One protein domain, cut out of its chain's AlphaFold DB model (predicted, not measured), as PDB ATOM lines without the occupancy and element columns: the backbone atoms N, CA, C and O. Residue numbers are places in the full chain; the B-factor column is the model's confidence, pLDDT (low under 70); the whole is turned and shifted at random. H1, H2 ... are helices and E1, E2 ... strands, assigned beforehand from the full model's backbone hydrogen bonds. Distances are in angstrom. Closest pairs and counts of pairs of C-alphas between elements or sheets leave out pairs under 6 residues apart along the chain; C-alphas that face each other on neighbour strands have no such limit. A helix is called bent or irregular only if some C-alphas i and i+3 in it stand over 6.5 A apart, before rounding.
ATOM      1  N   LEU A 290       1.121  15.676  91.110       78.19
ATOM      2  CA  LEU A 290      -0.259  15.209  90.929       78.19
ATOM      3  C   LEU A 290      -0.639  14.253  92.064       78.19
ATOM      4  O   LEU A 290      -0.576  13.031  91.912       78.19
ATOM      5  N   ASP A 291      -1.032  14.830  93.194       76.38
ATOM      6  CA  ASP A 291      -1.400  14.086  94.397       76.38
ATOM      7  C   ASP A 291      -2.647  13.224  94.155       76.38
ATOM      8  O   ASP A 291      -3.634  13.659  93.551       76.38
ATOM      9  N   THR A 292      -2.618  11.973  94.619       73.31
ATOM     10  CA  THR A 292      -3.730  11.026  94.454       73.31
ATOM     11  C   THR A 292      -3.862  10.092  95.638       73.31
ATOM     12  O   THR A 292      -2.852   9.609  96.144       73.31
ATOM     13  N   VAL A 293      -5.107   9.759  95.985       79.50
ATOM     14  CA  VAL A 293      -5.454   8.758  97.003       79.50
ATOM     15  C   VAL A 293      -4.727   7.437  96.734       79.50
ATOM     16  O   VAL A 293      -4.847   6.861  95.648       79.50
ATOM     17  N   THR A 294      -3.981   6.962  97.730       77.12
ATOM     18  CA  THR A 294      -3.203   5.721  97.684       77.12
ATOM     19  C   THR A 294      -4.079   4.538  97.260       77.12
ATOM     20  O   THR A 294      -5.195   4.372  97.747       77.12
ATOM     21  N   GLY A 295      -3.590   3.724  96.321       75.56
ATOM     22  CA  GLY A 295      -4.293   2.539  95.813       75.56
ATOM     23  C   GLY A 295      -5.384   2.790  94.757       75.56
ATOM     24  O   GLY A 295      -5.798   1.831  94.105       75.56
ATOM     25  N   GLN A 296      -5.835   4.030  94.511       78.19
ATOM     26  CA  GLN A 296      -6.847   4.285  93.472       78.19
ATOM     27  C   GLN A 296      -6.259   4.344  92.053       78.19
ATOM     28  O   GLN A 296      -5.607   5.314  91.661       78.19
ATOM     29  N   LYS A 297      -6.588   3.326  91.253       82.25
ATOM     30  CA  LYS A 297      -6.274   3.214  89.818       82.25
ATOM     31  C   LYS A 297      -7.336   3.937  88.978       82.25
ATOM     32  O   LYS A 297      -8.482   4.069  89.406       82.25
ATOM     33  N   ALA A 298      -6.985   4.408  87.778       80.00
ATOM     34  CA  ALA A 298      -7.935   5.094  86.895       80.00
ATOM     35  C   ALA A 298      -7.694   4.753  85.417       80.00
ATOM     36  O   ALA A 298      -7.080   5.517  84.670       80.00
ATOM     37  N   TYR A 299      -8.204   3.596  84.997       86.81
ATOM     38  CA  TYR A 299      -8.171   3.143  83.611       86.81
ATOM     39  C   TYR A 299      -9.502   3.426  82.902       86.81
ATOM     40  O   TYR A 299     -10.574   3.090  83.406       86.81
ATOM     41  N   ARG A 300      -9.439   4.012  81.704       86.88
ATOM     42  CA  ARG A 300     -10.535   4.047  80.728       86.88
ATOM     43  C   ARG A 300     -10.030   3.497  79.396       86.88
ATOM     44  O   ARG A 300      -8.899   3.778  78.997       86.88
ATOM     45  N   ALA A 301     -10.871   2.734  78.703       86.31
ATOM     46  CA  ALA A 301     -10.564   2.271  77.354       86.31
ATOM     47  C   ALA A 301     -10.426   3.467  76.383       86.31
ATOM     48  O   ALA A 301     -11.133   4.467  76.554       86.31
ATOM     49  N   PRO A 302      -9.536   3.397  75.375       87.56
ATOM     50  CA  PRO A 302      -9.480   4.399  74.315       87.56
ATOM     51  C   PRO A 302     -10.763   4.361  73.471       87.56
ATOM     52  O   PRO A 302     -11.329   3.296  73.237       87.56
ATOM     53  N   TYR A 303     -11.213   5.522  72.989       88.19
ATOM     54  CA  TYR A 303     -12.331   5.593  72.045       88.19
ATOM     55  C   TYR A 303     -11.869   5.285  70.619       88.19
ATOM     56  O   TYR A 303     -10.766   5.662  70.222       88.19
ATOM     57  N   THR A 304     -12.743   4.656  69.832       87.25
ATOM     58  CA  THR A 304     -12.528   4.427  68.400       87.25
ATOM     59  C   THR A 304     -12.406   5.762  67.667       87.25
ATOM     60  O   THR A 304     -13.328   6.578  67.680       87.25
ATOM     61  N   ILE A 305     -11.266   5.990  67.017       86.06
ATOM     62  CA  ILE A 305     -11.023   7.169  66.179       86.06
ATOM     63  C   ILE A 305     -11.431   6.822  64.745       86.06
ATOM     64  O   ILE A 305     -11.033   5.782  64.229       86.06
ATOM     65  N   ALA A 306     -12.210   7.687  64.092       87.06
ATOM     66  CA  ALA A 306     -12.608   7.485  62.700       87.06
ATOM     67  C   ALA A 306     -11.379   7.436  61.771       87.06
ATOM     68  O   ALA A 306     -10.491   8.283  61.878       87.06
ATOM     69  N   ASN A 307     -11.354   6.483  60.831       86.94
ATOM     70  CA  ASN A 307     -10.185   6.181  59.988       86.94
ATOM     71  C   ASN A 307      -9.586   7.417  59.292       86.94
ATOM     72  O   ASN A 307      -8.367   7.572  59.260       86.94
ATOM     73  N   ALA A 308     -10.431   8.344  58.827       86.50
ATOM     74  CA  ALA A 308     -10.020   9.601  58.191       86.50
ATOM     75  C   ALA A 308      -9.169  10.531  59.087       86.50
ATOM     76  O   ALA A 308      -8.519  11.443  58.585       86.50
ATOM     77  N   HIS A 309      -9.172  10.335  60.408       85.50
ATOM     78  CA  HIS A 309      -8.408  11.140  61.364       85.50
ATOM     79  C   HIS A 309      -7.147  10.437  61.883       85.50
ATOM     80  O   HIS A 309      -6.271  11.110  62.430       85.50
ATOM     81  N   ILE A 310      -7.016   9.116  61.702       86.31
ATOM     82  CA  ILE A 310      -5.871   8.340  62.208       86.31
ATOM     83  C   ILE A 310      -4.526   8.895  61.695       86.31
ATOM     84  O   ILE A 310      -3.650   9.106  62.536       86.31
ATOM     85  N   PRO A 311      -4.343   9.254  60.402       89.38
ATOM     86  CA  PRO A 311      -3.084   9.840  59.926       89.38
ATOM     87  C   PRO A 311      -2.743  11.187  60.585       89.38
ATOM     88  O   PRO A 311      -1.580  11.473  60.864       89.38
ATOM     89  N   THR A 312      -3.750  12.018  60.880       86.62
ATOM     90  CA  THR A 312      -3.553  13.308  61.564       86.62
ATOM     91  C   THR A 312      -3.183  13.118  63.034       86.62
ATOM     92  O   THR A 312      -2.327  13.838  63.547       86.62
ATOM     93  N   VAL A 313      -3.796  12.141  63.712       87.38
ATOM     94  CA  VAL A 313      -3.474  11.807  65.107       87.38
ATOM     95  C   VAL A 313      -2.087  11.171  65.209       87.38
ATOM     96  O   VAL A 313      -1.329  11.568  66.090       87.38
ATOM     97  N   GLN A 314      -1.725  10.271  64.287       90.19
ATOM     98  CA  GLN A 314      -0.388   9.675  64.203       90.19
ATOM     99  C   GLN A 314       0.676  10.763  64.061       90.19
ATOM    100  O   GLN A 314       1.503  10.901  64.956       90.19
ATOM    101  N   LYS A 315       0.558  11.644  63.056       90.62
ATOM    102  CA  LYS A 315       1.483  12.775  62.882       90.62
ATOM    103  C   LYS A 315       1.624  13.628  64.151       90.62
ATOM    104  O   LYS A 315       2.732  14.003  64.517       90.62
ATOM    105  N   GLN A 316       0.518  13.912  64.845       88.56
ATOM    106  CA  GLN A 316       0.551  14.696  66.083       88.56
ATOM    107  C   GLN A 316       1.248  13.957  67.245       88.56
ATOM    108  O   GLN A 316       1.862  14.614  68.089       88.56
ATOM    109  N   VAL A 317       1.167  12.623  67.296       89.75
ATOM    110  CA  VAL A 317       1.901  11.766  68.244       89.75
ATOM    111  C   VAL A 317       3.389  11.699  67.883       89.75
ATOM    112  O   VAL A 317       4.221  11.829  68.779       89.75
ATOM    113  N   ASP A 318       3.729  11.595  66.599       91.62
ATOM    114  CA  ASP A 318       5.112  11.589  66.102       91.62
ATOM    115  C   ASP A 318       5.814  12.927  66.393       91.62
ATOM    116  O   ASP A 318       6.935  12.950  66.908       91.62
ATOM    117  N   ASP A 319       5.117  14.047  66.156       90.06
ATOM    118  CA  ASP A 319       5.546  15.392  66.556       90.06
ATOM    119  C   ASP A 319       5.834  15.450  68.072       90.06
ATOM    120  O   ASP A 319       6.892  15.913  68.496       90.06
ATOM    121  N   TRP A 320       4.930  14.922  68.909       89.81
ATOM    122  CA  TRP A 320       5.106  14.898  70.367       89.81
ATOM    123  C   TRP A 320       6.242  13.981  70.850       89.81
ATOM    124  O   TRP A 320       6.841  14.277  71.889       89.81
ATOM    125  N   LEU A 321       6.544  12.889  70.140       90.50
ATOM    126  CA  LEU A 321       7.676  12.003  70.439       90.50
ATOM    127  C   LEU A 321       9.005  12.686  70.102       90.50
ATOM    128  O   LEU A 321       9.891  12.758  70.958       90.50
ATOM    129  N   ARG A 322       9.123  13.251  68.892       90.44
ATOM    130  CA  ARG A 322      10.301  14.012  68.441       90.44
ATOM    131  C   ARG A 322      10.611  15.175  69.386       90.44
ATOM    132  O   ARG A 322      11.747  15.328  69.830       90.44
ATOM    133  N   ASP A 323       9.589  15.942  69.760       86.75
ATOM    134  CA  ASP A 323       9.725  17.143  70.595       86.75
ATOM    135  C   ASP A 323       9.809  16.808  72.111       86.75
ATOM    136  O   ASP A 323       9.734  17.694  72.974       86.75
ATOM    137  N   LYS A 324       9.952  15.512  72.451       87.44
ATOM    138  CA  LYS A 324      10.033  14.935  73.811       87.44
ATOM    139  C   LYS A 324       8.914  15.405  74.756       87.44
ATOM    140  O   LYS A 324       9.112  15.544  75.961       87.44
ATOM    141  N   VAL A 325       7.728  15.670  74.207       87.75
ATOM    142  CA  VAL A 325       6.505  16.017  74.954       87.75
ATOM    143  C   VAL A 325       5.927  14.772  75.631       87.75
ATOM    144  O   VAL A 325       5.442  14.848  76.763       87.75
ATOM    145  N   ILE A 326       6.024  13.625  74.952       90.62
ATOM    146  CA  ILE A 326       5.607  12.305  75.435       90.62
ATOM    147  C   ILE A 326       6.743  11.287  75.292       90.62
ATOM    148  O   ILE A 326       7.678  11.480  74.518       90.62
ATOM    149  N   THR A 327       6.624  10.170  76.003       90.69
ATOM    150  CA  THR A 327       7.374   8.932  75.751       90.69
ATOM    151  C   THR A 327       6.435   7.732  75.826       90.69
ATOM    152  O   THR A 327       5.315   7.848  76.321       90.69
ATOM    153  N   ILE A 328       6.883   6.569  75.348       90.38
ATOM    154  CA  ILE A 328       6.197   5.291  75.592       90.38
ATOM    155  C   ILE A 328       6.084   5.082  77.114       90.38
ATOM    156  O   ILE A 328       6.997   5.446  77.863       90.38
ATOM    157  N   ALA A 329       4.941   4.581  77.577       87.88
ATOM    158  CA  ALA A 329       4.701   4.291  78.987       87.88
ATOM    159  C   ALA A 329       5.373   2.962  79.393       87.88
ATOM    160  O   ALA A 329       5.436   2.044  78.572       87.88
ATOM    161  N   PRO A 330       5.870   2.821  80.635       86.69
ATOM    162  CA  PRO A 330       6.404   1.547  81.104       86.69
ATOM    163  C   PRO A 330       5.295   0.478  81.200       86.69
ATOM    164  O   PRO A 330       4.121   0.829  81.389       86.69
ATOM    165  N   PRO A 331       5.647  -0.821  81.129       79.69
ATOM    166  CA  PRO A 331       4.721  -1.911  81.427       79.69
ATOM    167  C   PRO A 331       4.013  -1.710  82.775       79.69
ATOM    168  O   PRO A 331       4.569  -1.114  83.696       79.69
ATOM    169  N   ASN A 332       2.787  -2.222  82.890       80.38
ATOM    170  CA  ASN A 332       1.931  -2.102  84.080       80.38
ATOM    171  C   ASN A 332       1.523  -0.654  84.454       80.38
ATOM    172  O   ASN A 332       1.202  -0.379  85.610       80.38
ATOM    173  N   THR A 333       1.466   0.280  83.494       84.31
ATOM    174  CA  THR A 333       0.927   1.636  83.735       84.31
ATOM    175  C   THR A 333      -0.592   1.599  83.983       84.31
ATOM    176  O   THR A 333      -1.401   1.613  83.055       84.31
ATOM    177  N   GLU A 334      -0.983   1.605  85.261       84.81
ATOM    178  CA  GLU A 334      -2.355   1.385  85.776       84.81
ATOM    179  C   GLU A 334      -3.401   2.475  85.453       84.81
ATOM    180  O   GLU A 334      -4.525   2.460  85.966       84.81
ATOM    181  N   TYR A 335      -3.029   3.464  84.645       85.88
ATOM    182  CA  TYR A 335      -3.819   4.661  84.374       85.88
ATOM    183  C   TYR A 335      -3.971   4.834  82.871       85.88
ATOM    184  O   TYR A 335      -3.007   4.654  82.123       85.88
ATOM    185  N   ASN A 336      -5.162   5.216  82.413       87.50
ATOM    186  CA  ASN A 336      -5.371   5.512  81.001       87.50
ATOM    187  C   ASN A 336      -6.491   6.528  80.781       87.50
ATOM    188  O   ASN A 336      -7.619   6.347  81.238       87.50
ATOM    189  N   SER A 337      -6.161   7.589  80.052       86.94
ATOM    190  CA  SER A 337      -7.045   8.686  79.669       86.94
ATOM    191  C   SER A 337      -7.316   8.616  78.159       86.94
ATOM    192  O   SER A 337      -6.362   8.590  77.378       86.94
ATOM    193  N   PRO A 338      -8.581   8.599  77.705       86.00
ATOM    194  CA  PRO A 338      -8.891   8.460  76.289       86.00
ATOM    195  C   PRO A 338      -8.600   9.747  75.506       86.00
ATOM    196  O   PRO A 338      -8.665  10.863  76.038       86.00
ATOM    197  N   LEU A 339      -8.315   9.578  74.214       85.62
ATOM    198  CA  LEU A 339      -8.144  10.671  73.261       85.62
ATOM    199  C   LEU A 339      -9.487  11.109  72.666       85.62
ATOM    200  O   LEU A 339     -10.320  10.280  72.314       85.62
ATOM    201  N   PHE A 340      -9.646  12.418  72.481       83.12
ATOM    202  CA  PHE A 340     -10.699  13.030  71.675       83.12
ATOM    203  C   PHE A 340     -10.076  13.815  70.529       83.12
ATOM    204  O   PHE A 340      -9.152  14.600  70.747       83.12
ATOM    205  N   VAL A 341     -10.617  13.662  69.326       81.88
ATOM    206  CA  VAL A 341     -10.217  14.444  68.152       81.88
ATOM    207  C   VAL A 341     -11.194  15.613  67.994       81.88
ATOM    208  O   VAL A 341     -12.404  15.410  68.000       81.88
ATOM    209  N   VAL A 342     -10.683  16.844  67.909       80.81
ATOM    210  CA  VAL A 342     -11.485  18.079  67.924       80.81
ATOM    211  C   VAL A 342     -11.015  19.021  66.808       80.81
ATOM    212  O   VAL A 342      -9.852  19.436  66.848       80.81
ATOM    213  N   PRO A 343     -11.862  19.403  65.833       73.31
ATOM    214  CA  PRO A 343     -11.467  20.329  64.772       73.31
ATOM    215  C   PRO A 343     -11.042  21.689  65.347       73.31
ATOM    216  O   PRO A 343     -11.557  22.145  66.374       73.31
ATOM    217  N   LYS A 344     -10.072  22.333  64.693       70.25
ATOM    218  CA  LYS A 344      -9.733  23.737  64.968       70.25
ATOM    219  C   LYS A 344     -10.734  24.637  64.226       70.25
ATOM    220  O   LYS A 344     -11.620  24.158  63.535       70.25
ATOM    221  N   LYS A 345     -10.632  25.954  64.421       51.91
ATOM    222  CA  LYS A 345     -11.334  26.941  63.590       51.91
ATOM    223  C   LYS A 345     -10.291  27.697  62.774       51.91
ATOM    224  O   LYS A 345      -9.632  28.581  63.316       51.91
ATOM    225  N   GLY A 346     -10.111  27.335  61.508       50.72
ATOM    226  CA  GLY A 346      -9.211  28.033  60.590       50.72
ATOM    227  C   GLY A 346      -9.201  27.404  59.194       50.72
ATOM    228  O   GLY A 346      -9.635  26.270  59.047       50.72
ATOM    229  N   PRO A 347      -8.684  28.094  58.162       42.47
ATOM    230  CA  PRO A 347      -8.764  27.648  56.762       42.47
ATOM    231  C   PRO A 347      -7.895  26.420  56.407       42.47
ATOM    232  O   PRO A 347      -7.776  26.083  55.237       42.47
ATOM    233  N   ASN A 348      -7.278  25.764  57.395       43.53
ATOM    234  CA  ASN A 348      -6.579  24.484  57.272       43.53
ATOM    235  C   ASN A 348      -6.850  23.679  58.555       43.53
ATOM    236  O   ASN A 348      -6.238  23.944  59.597       43.53
ATOM    237  N   ASP A 349      -7.781  22.723  58.499       43.72
ATOM    238  CA  ASP A 349      -8.317  22.022  59.677       43.72
ATOM    239  C   ASP A 349      -7.385  20.928  60.230       43.72
ATOM    240  O   ASP A 349      -7.646  19.726  60.196       43.72
ATOM    241  N   PHE A 350      -6.280  21.362  60.839       51.97
ATOM    242  CA  PHE A 350      -5.429  20.501  61.657       51.97
ATOM    243  C   PHE A 350      -6.129  20.127  62.968       51.97
ATOM    244  O   PHE A 350      -6.001  20.846  63.963       51.97
ATOM    245  N   LEU A 351      -6.830  18.994  62.978       55.72
ATOM    246  CA  LEU A 351      -7.520  18.434  64.144       55.72
ATOM    247  C   LEU A 351      -6.631  18.464  65.407       55.72
ATOM    248  O   LEU A 351      -5.492  18.001  65.412       55.72
ATOM    249  N   SER A 352      -7.152  19.039  66.490       52.00
ATOM    250  CA  SER A 352      -6.513  19.080  67.808       52.00
ATOM    251  C   SER A 352      -6.921  17.876  68.651       52.00
ATOM    252  O   SER A 352      -8.107  17.586  68.788       52.00
ATOM    253  N   VAL A 353      -5.953  17.185  69.251       57.25
ATOM    254  CA  VAL A 353      -6.230  16.041  70.129       57.25
ATOM    255  C   VAL A 353      -6.321  16.516  71.582       57.25
ATOM    256  O   VAL A 353      -5.338  16.992  72.148       57.25
ATOM    257  N   LYS A 354      -7.504  16.386  72.192       55.19
ATOM    258  CA  LYS A 354      -7.781  16.716  73.601       55.19
ATOM    259  C   LYS A 354      -7.916  15.446  74.446       55.19
ATOM    260  O   LYS A 354      -8.125  14.360  73.912       55.19
ATOM    261  N   LYS A 355      -7.769  15.577  75.769       58.12
ATOM    262  CA  LYS A 355      -7.726  14.450  76.720       58.12
ATOM    263  C   LYS A 355      -8.524  14.781  77.985       58.12
ATOM    264  O   LYS A 355      -8.520  15.934  78.422       58.12
ATOM    265  N   ILE A 356      -9.181  13.777  78.571       49.22
ATOM    266  CA  ILE A 356      -9.915  13.877  79.849       49.22
ATOM    267  C   ILE A 356      -9.172  13.031  80.885       49.22
ATOM    268  O   ILE A 356      -8.983  11.838  80.676       49.22
ATOM    269  N   ASN A 357      -8.712  13.658  81.967       52.75
ATOM    270  CA  ASN A 357      -7.529  13.213  82.707       52.75
ATOM    271  C   ASN A 357      -7.839  12.496  84.036       52.75
ATOM    272  O   ASN A 357      -8.571  13.036  84.863       52.75
ATOM    273  N   LYS A 358      -7.161  11.365  84.288       54.31
ATOM    274  CA  LYS A 358      -6.503  11.079  85.583       54.31
ATOM    275  C   LYS A 358      -5.146  10.390  85.318       54.31
ATOM    276  O   LYS A 358      -5.105   9.322  84.719       54.31
ATOM    277  N   LYS A 359      -4.050  11.025  85.764       63.22
ATOM    278  CA  LYS A 359      -2.618  10.657  85.583       63.22
ATOM    279  C   LYS A 359      -2.040  10.621  84.151       63.22
ATOM    280  O   LYS A 359      -1.016   9.991  83.916       63.22
ATOM    281  N   THR A 360      -2.569  11.427  83.228       81.31
ATOM    282  CA  THR A 360      -1.929  11.849  81.947       81.31
ATOM    283  C   THR A 360      -1.656  10.802  80.850       81.31
ATOM    284  O   THR A 360      -1.622  11.184  79.678       81.31
ATOM    285  N   SER A 361      -1.467   9.523  81.177       87.50
ATOM    286  CA  SER A 361      -1.202   8.450  80.210       87.50
ATOM    287  C   SER A 361      -2.388   8.191  79.275       87.50
ATOM    288  O   SER A 361      -3.539   8.434  79.639       87.50
ATOM    289  N   PHE A 362      -2.114   7.720  78.056       89.19
ATOM    290  CA  PHE A 362      -3.121   7.483  77.015       89.19
ATOM    291  C   PHE A 362      -2.693   6.370  76.045       89.19
ATOM    292  O   PHE A 362      -1.502   6.206  75.784       89.19
ATOM    293  N   THR A 363      -3.653   5.658  75.452       89.56
ATOM    294  CA  THR A 363      -3.411   4.656  74.395       89.56
ATOM    295  C   THR A 363      -3.729   5.223  73.010       89.56
ATOM    296  O   THR A 363      -4.745   5.899  72.836       89.56
ATOM    297  N   PHE A 364      -2.906   4.900  72.013       89.88
ATOM    298  CA  PHE A 364      -3.181   5.116  70.590       89.88
ATOM    299  C   PHE A 364      -2.515   4.007  69.760       89.88
ATOM    300  O   PHE A 364      -1.390   3.623  70.059       89.88
ATOM    301  N   ASN A 365      -3.214   3.465  68.754       87.75
ATOM    302  CA  ASN A 365      -2.743   2.352  67.909       87.75
ATOM    303  C   ASN A 365      -2.134   1.170  68.705       87.75
ATOM    304  O   ASN A 365      -1.091   0.631  68.352       87.75
ATOM    305  N   GLY A 366      -2.769   0.797  69.824       86.62
ATOM    306  CA  GLY A 366      -2.314  -0.273  70.728       86.62
ATOM    307  C   GLY A 366      -1.159   0.102  71.670       86.62
ATOM    308  O   GLY A 366      -0.979  -0.555  72.690       86.62
ATOM    309  N   ILE A 367      -0.425   1.182  71.396       90.12
ATOM    310  CA  ILE A 367       0.714   1.636  72.204       90.12
ATOM    311  C   ILE A 367       0.232   2.608  73.289       90.12
ATOM    312  O   ILE A 367      -0.584   3.500  73.037       90.12
ATOM    313  N   GLN A 368       0.736   2.446  74.515       90.06
ATOM    314  CA  GLN A 368       0.475   3.354  75.632       90.06
ATOM    315  C   GLN A 368       1.620   4.367  75.780       90.06
ATOM    316  O   GLN A 368       2.799   4.017  75.733       90.06
ATOM    317  N   TYR A 369       1.266   5.631  75.986       90.75
ATOM    318  CA  TYR A 369       2.186   6.760  76.094       90.75
ATOM    319  C   TYR A 369       1.922   7.556  77.374       90.75
ATOM    320  O   TYR A 369       0.792   7.620  77.862       90.75
ATOM    321  N   ILE A 370       2.957   8.214  77.890       88.88
ATOM    322  CA  ILE A 370       2.915   9.105  79.055       88.88
ATOM    323  C   ILE A 370       3.535  10.463  78.702       88.88
ATOM    324  O   ILE A 370       4.420  10.548  77.850       88.88
ATOM    325  N   PHE A 371       3.065  11.542  79.326       87.25
ATOM    326  CA  PHE A 371       3.640  12.875  79.132       87.25
ATOM    327  C   PHE A 371       4.898  13.085  79.976       87.25
ATOM    328  O   PHE A 371       4.937  12.702  81.142       87.25
ATOM    329  N   LYS A 372       5.887  13.784  79.407       84.38
ATOM    330  CA  LYS A 372       7.013  14.381  80.149       84.38
ATOM    331  C   LYS A 372       6.837  15.879  80.407       84.38
ATOM    332  O   LYS A 372       7.460  16.413  81.315       84.38
ATOM    333  N   LYS A 373       5.981  16.551  79.631       84.31
ATOM    334  CA  LYS A 373       5.634  17.973  79.787       84.31
ATOM    335  C   LYS A 373       4.159  18.118  80.144       84.31
ATOM    336  O   LYS A 373       3.341  17.334  79.671       84.31
ATOM    337  N   ALA A 374       3.823  19.125  80.946       82.19
ATOM    338  CA  ALA A 374       2.475  19.358  81.458       82.19
ATOM    339  C   ALA A 374       1.406  19.398  80.334       82.19
ATOM    340  O   ALA A 374       1.426  20.316  79.512       82.19
ATOM    341  N   PRO A 375       0.465  18.433  80.264       80.44
ATOM    342  CA  PRO A 375      -0.564  18.436  79.228       80.44
ATOM    343  C   PRO A 375      -1.639  19.501  79.468       80.44
ATOM    344  O   PRO A 375      -2.159  19.658  80.578       80.44
ATOM    345  N   PHE A 376      -2.059  20.161  78.386       71.25
ATOM    346  CA  PHE A 376      -3.275  20.974  78.365       71.25
ATOM    347  C   PHE A 376      -4.484  20.147  78.851       71.25
ATOM    348  O   PHE A 376      -4.664  19.019  78.396       71.25
ATOM    349  N   SER A 377      -5.326  20.756  79.699       68.25
ATOM    350  CA  SER A 377      -6.448  20.181  80.484       68.25
ATOM    351  C   SER A 377      -6.162  19.768  81.938       68.25
ATOM    352  O   SER A 377      -7.105  19.453  82.664       68.25
ATOM    353  N   LEU A 378      -4.921  19.863  82.432       77.12
ATOM    354  CA  LEU A 378      -4.663  19.839  83.880       77.12
ATOM    355  C   LEU A 378      -5.115  21.144  84.554       77.12
ATOM    356  O   LEU A 378      -4.537  22.201  84.311       77.12
TER     357      LEU A 378
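This is residues 290 to 378 of the 977 residues of the protein "Integrase catalytic domain-containing protein" of Rhizopus delemar (strain RA 99-880 / ATCC MYA-4621 / FGSC 9543 / NRRL 43880) (UniProt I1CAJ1). With little regular structure, one helix, H1, crosses one face of a small antiparallel sheet, E1 - E5 - E4, with the antiparallel hairpin E2 and E3 next to them. Of 89 printed residues, 35 are in named elements, ordered H1 E1 E2 E3 E4 E5: mixed class, compact, radius of gyration of the C-alphas 13.5 A, spans 47 by 26 by 23 A.

After residues 290 to 306, H1 holds residues 307 to 322, 23.5 A long, from C-alpha 307 at (-10.185, 6.181, 59.988); it is irregular, C-alphas 308 and 311 being 7.2 A apart. E1 is residues 326 to 328, E2 339 to 342, E3 352 to 355, E4 362 to 364. E5, residues 367 to 371, 13.5 A long, ends at C-alpha 371 (3.640, 12.875, 79.132).

H1 and the sheet E1 - E5 - E4 make two layers, a helix on one face of a sheet; its height over the sheet is 9.5 A, and its closest C-alpha pair with E1 is Trp 320 and Ile 326, 5.7 A. E5 is staggered: N 327 and O 370 of E1 and E5 are 2.9 A apart, N 369 and O 362 of the hairpin E4 and E5 2.8 A, within hydrogen-bond range. In the hairpin E2 and E3, N 342 and O 352 are 2.8 A apart. In H1, 10 of 12 O i to N i+4 pairs are within range.

The farthest C-alphas, Thr 294 and Pro 347, are 46.8 A apart. The printed part has no cut and no long link. Residues 345 to 359 and 377 have pLDDT under 70.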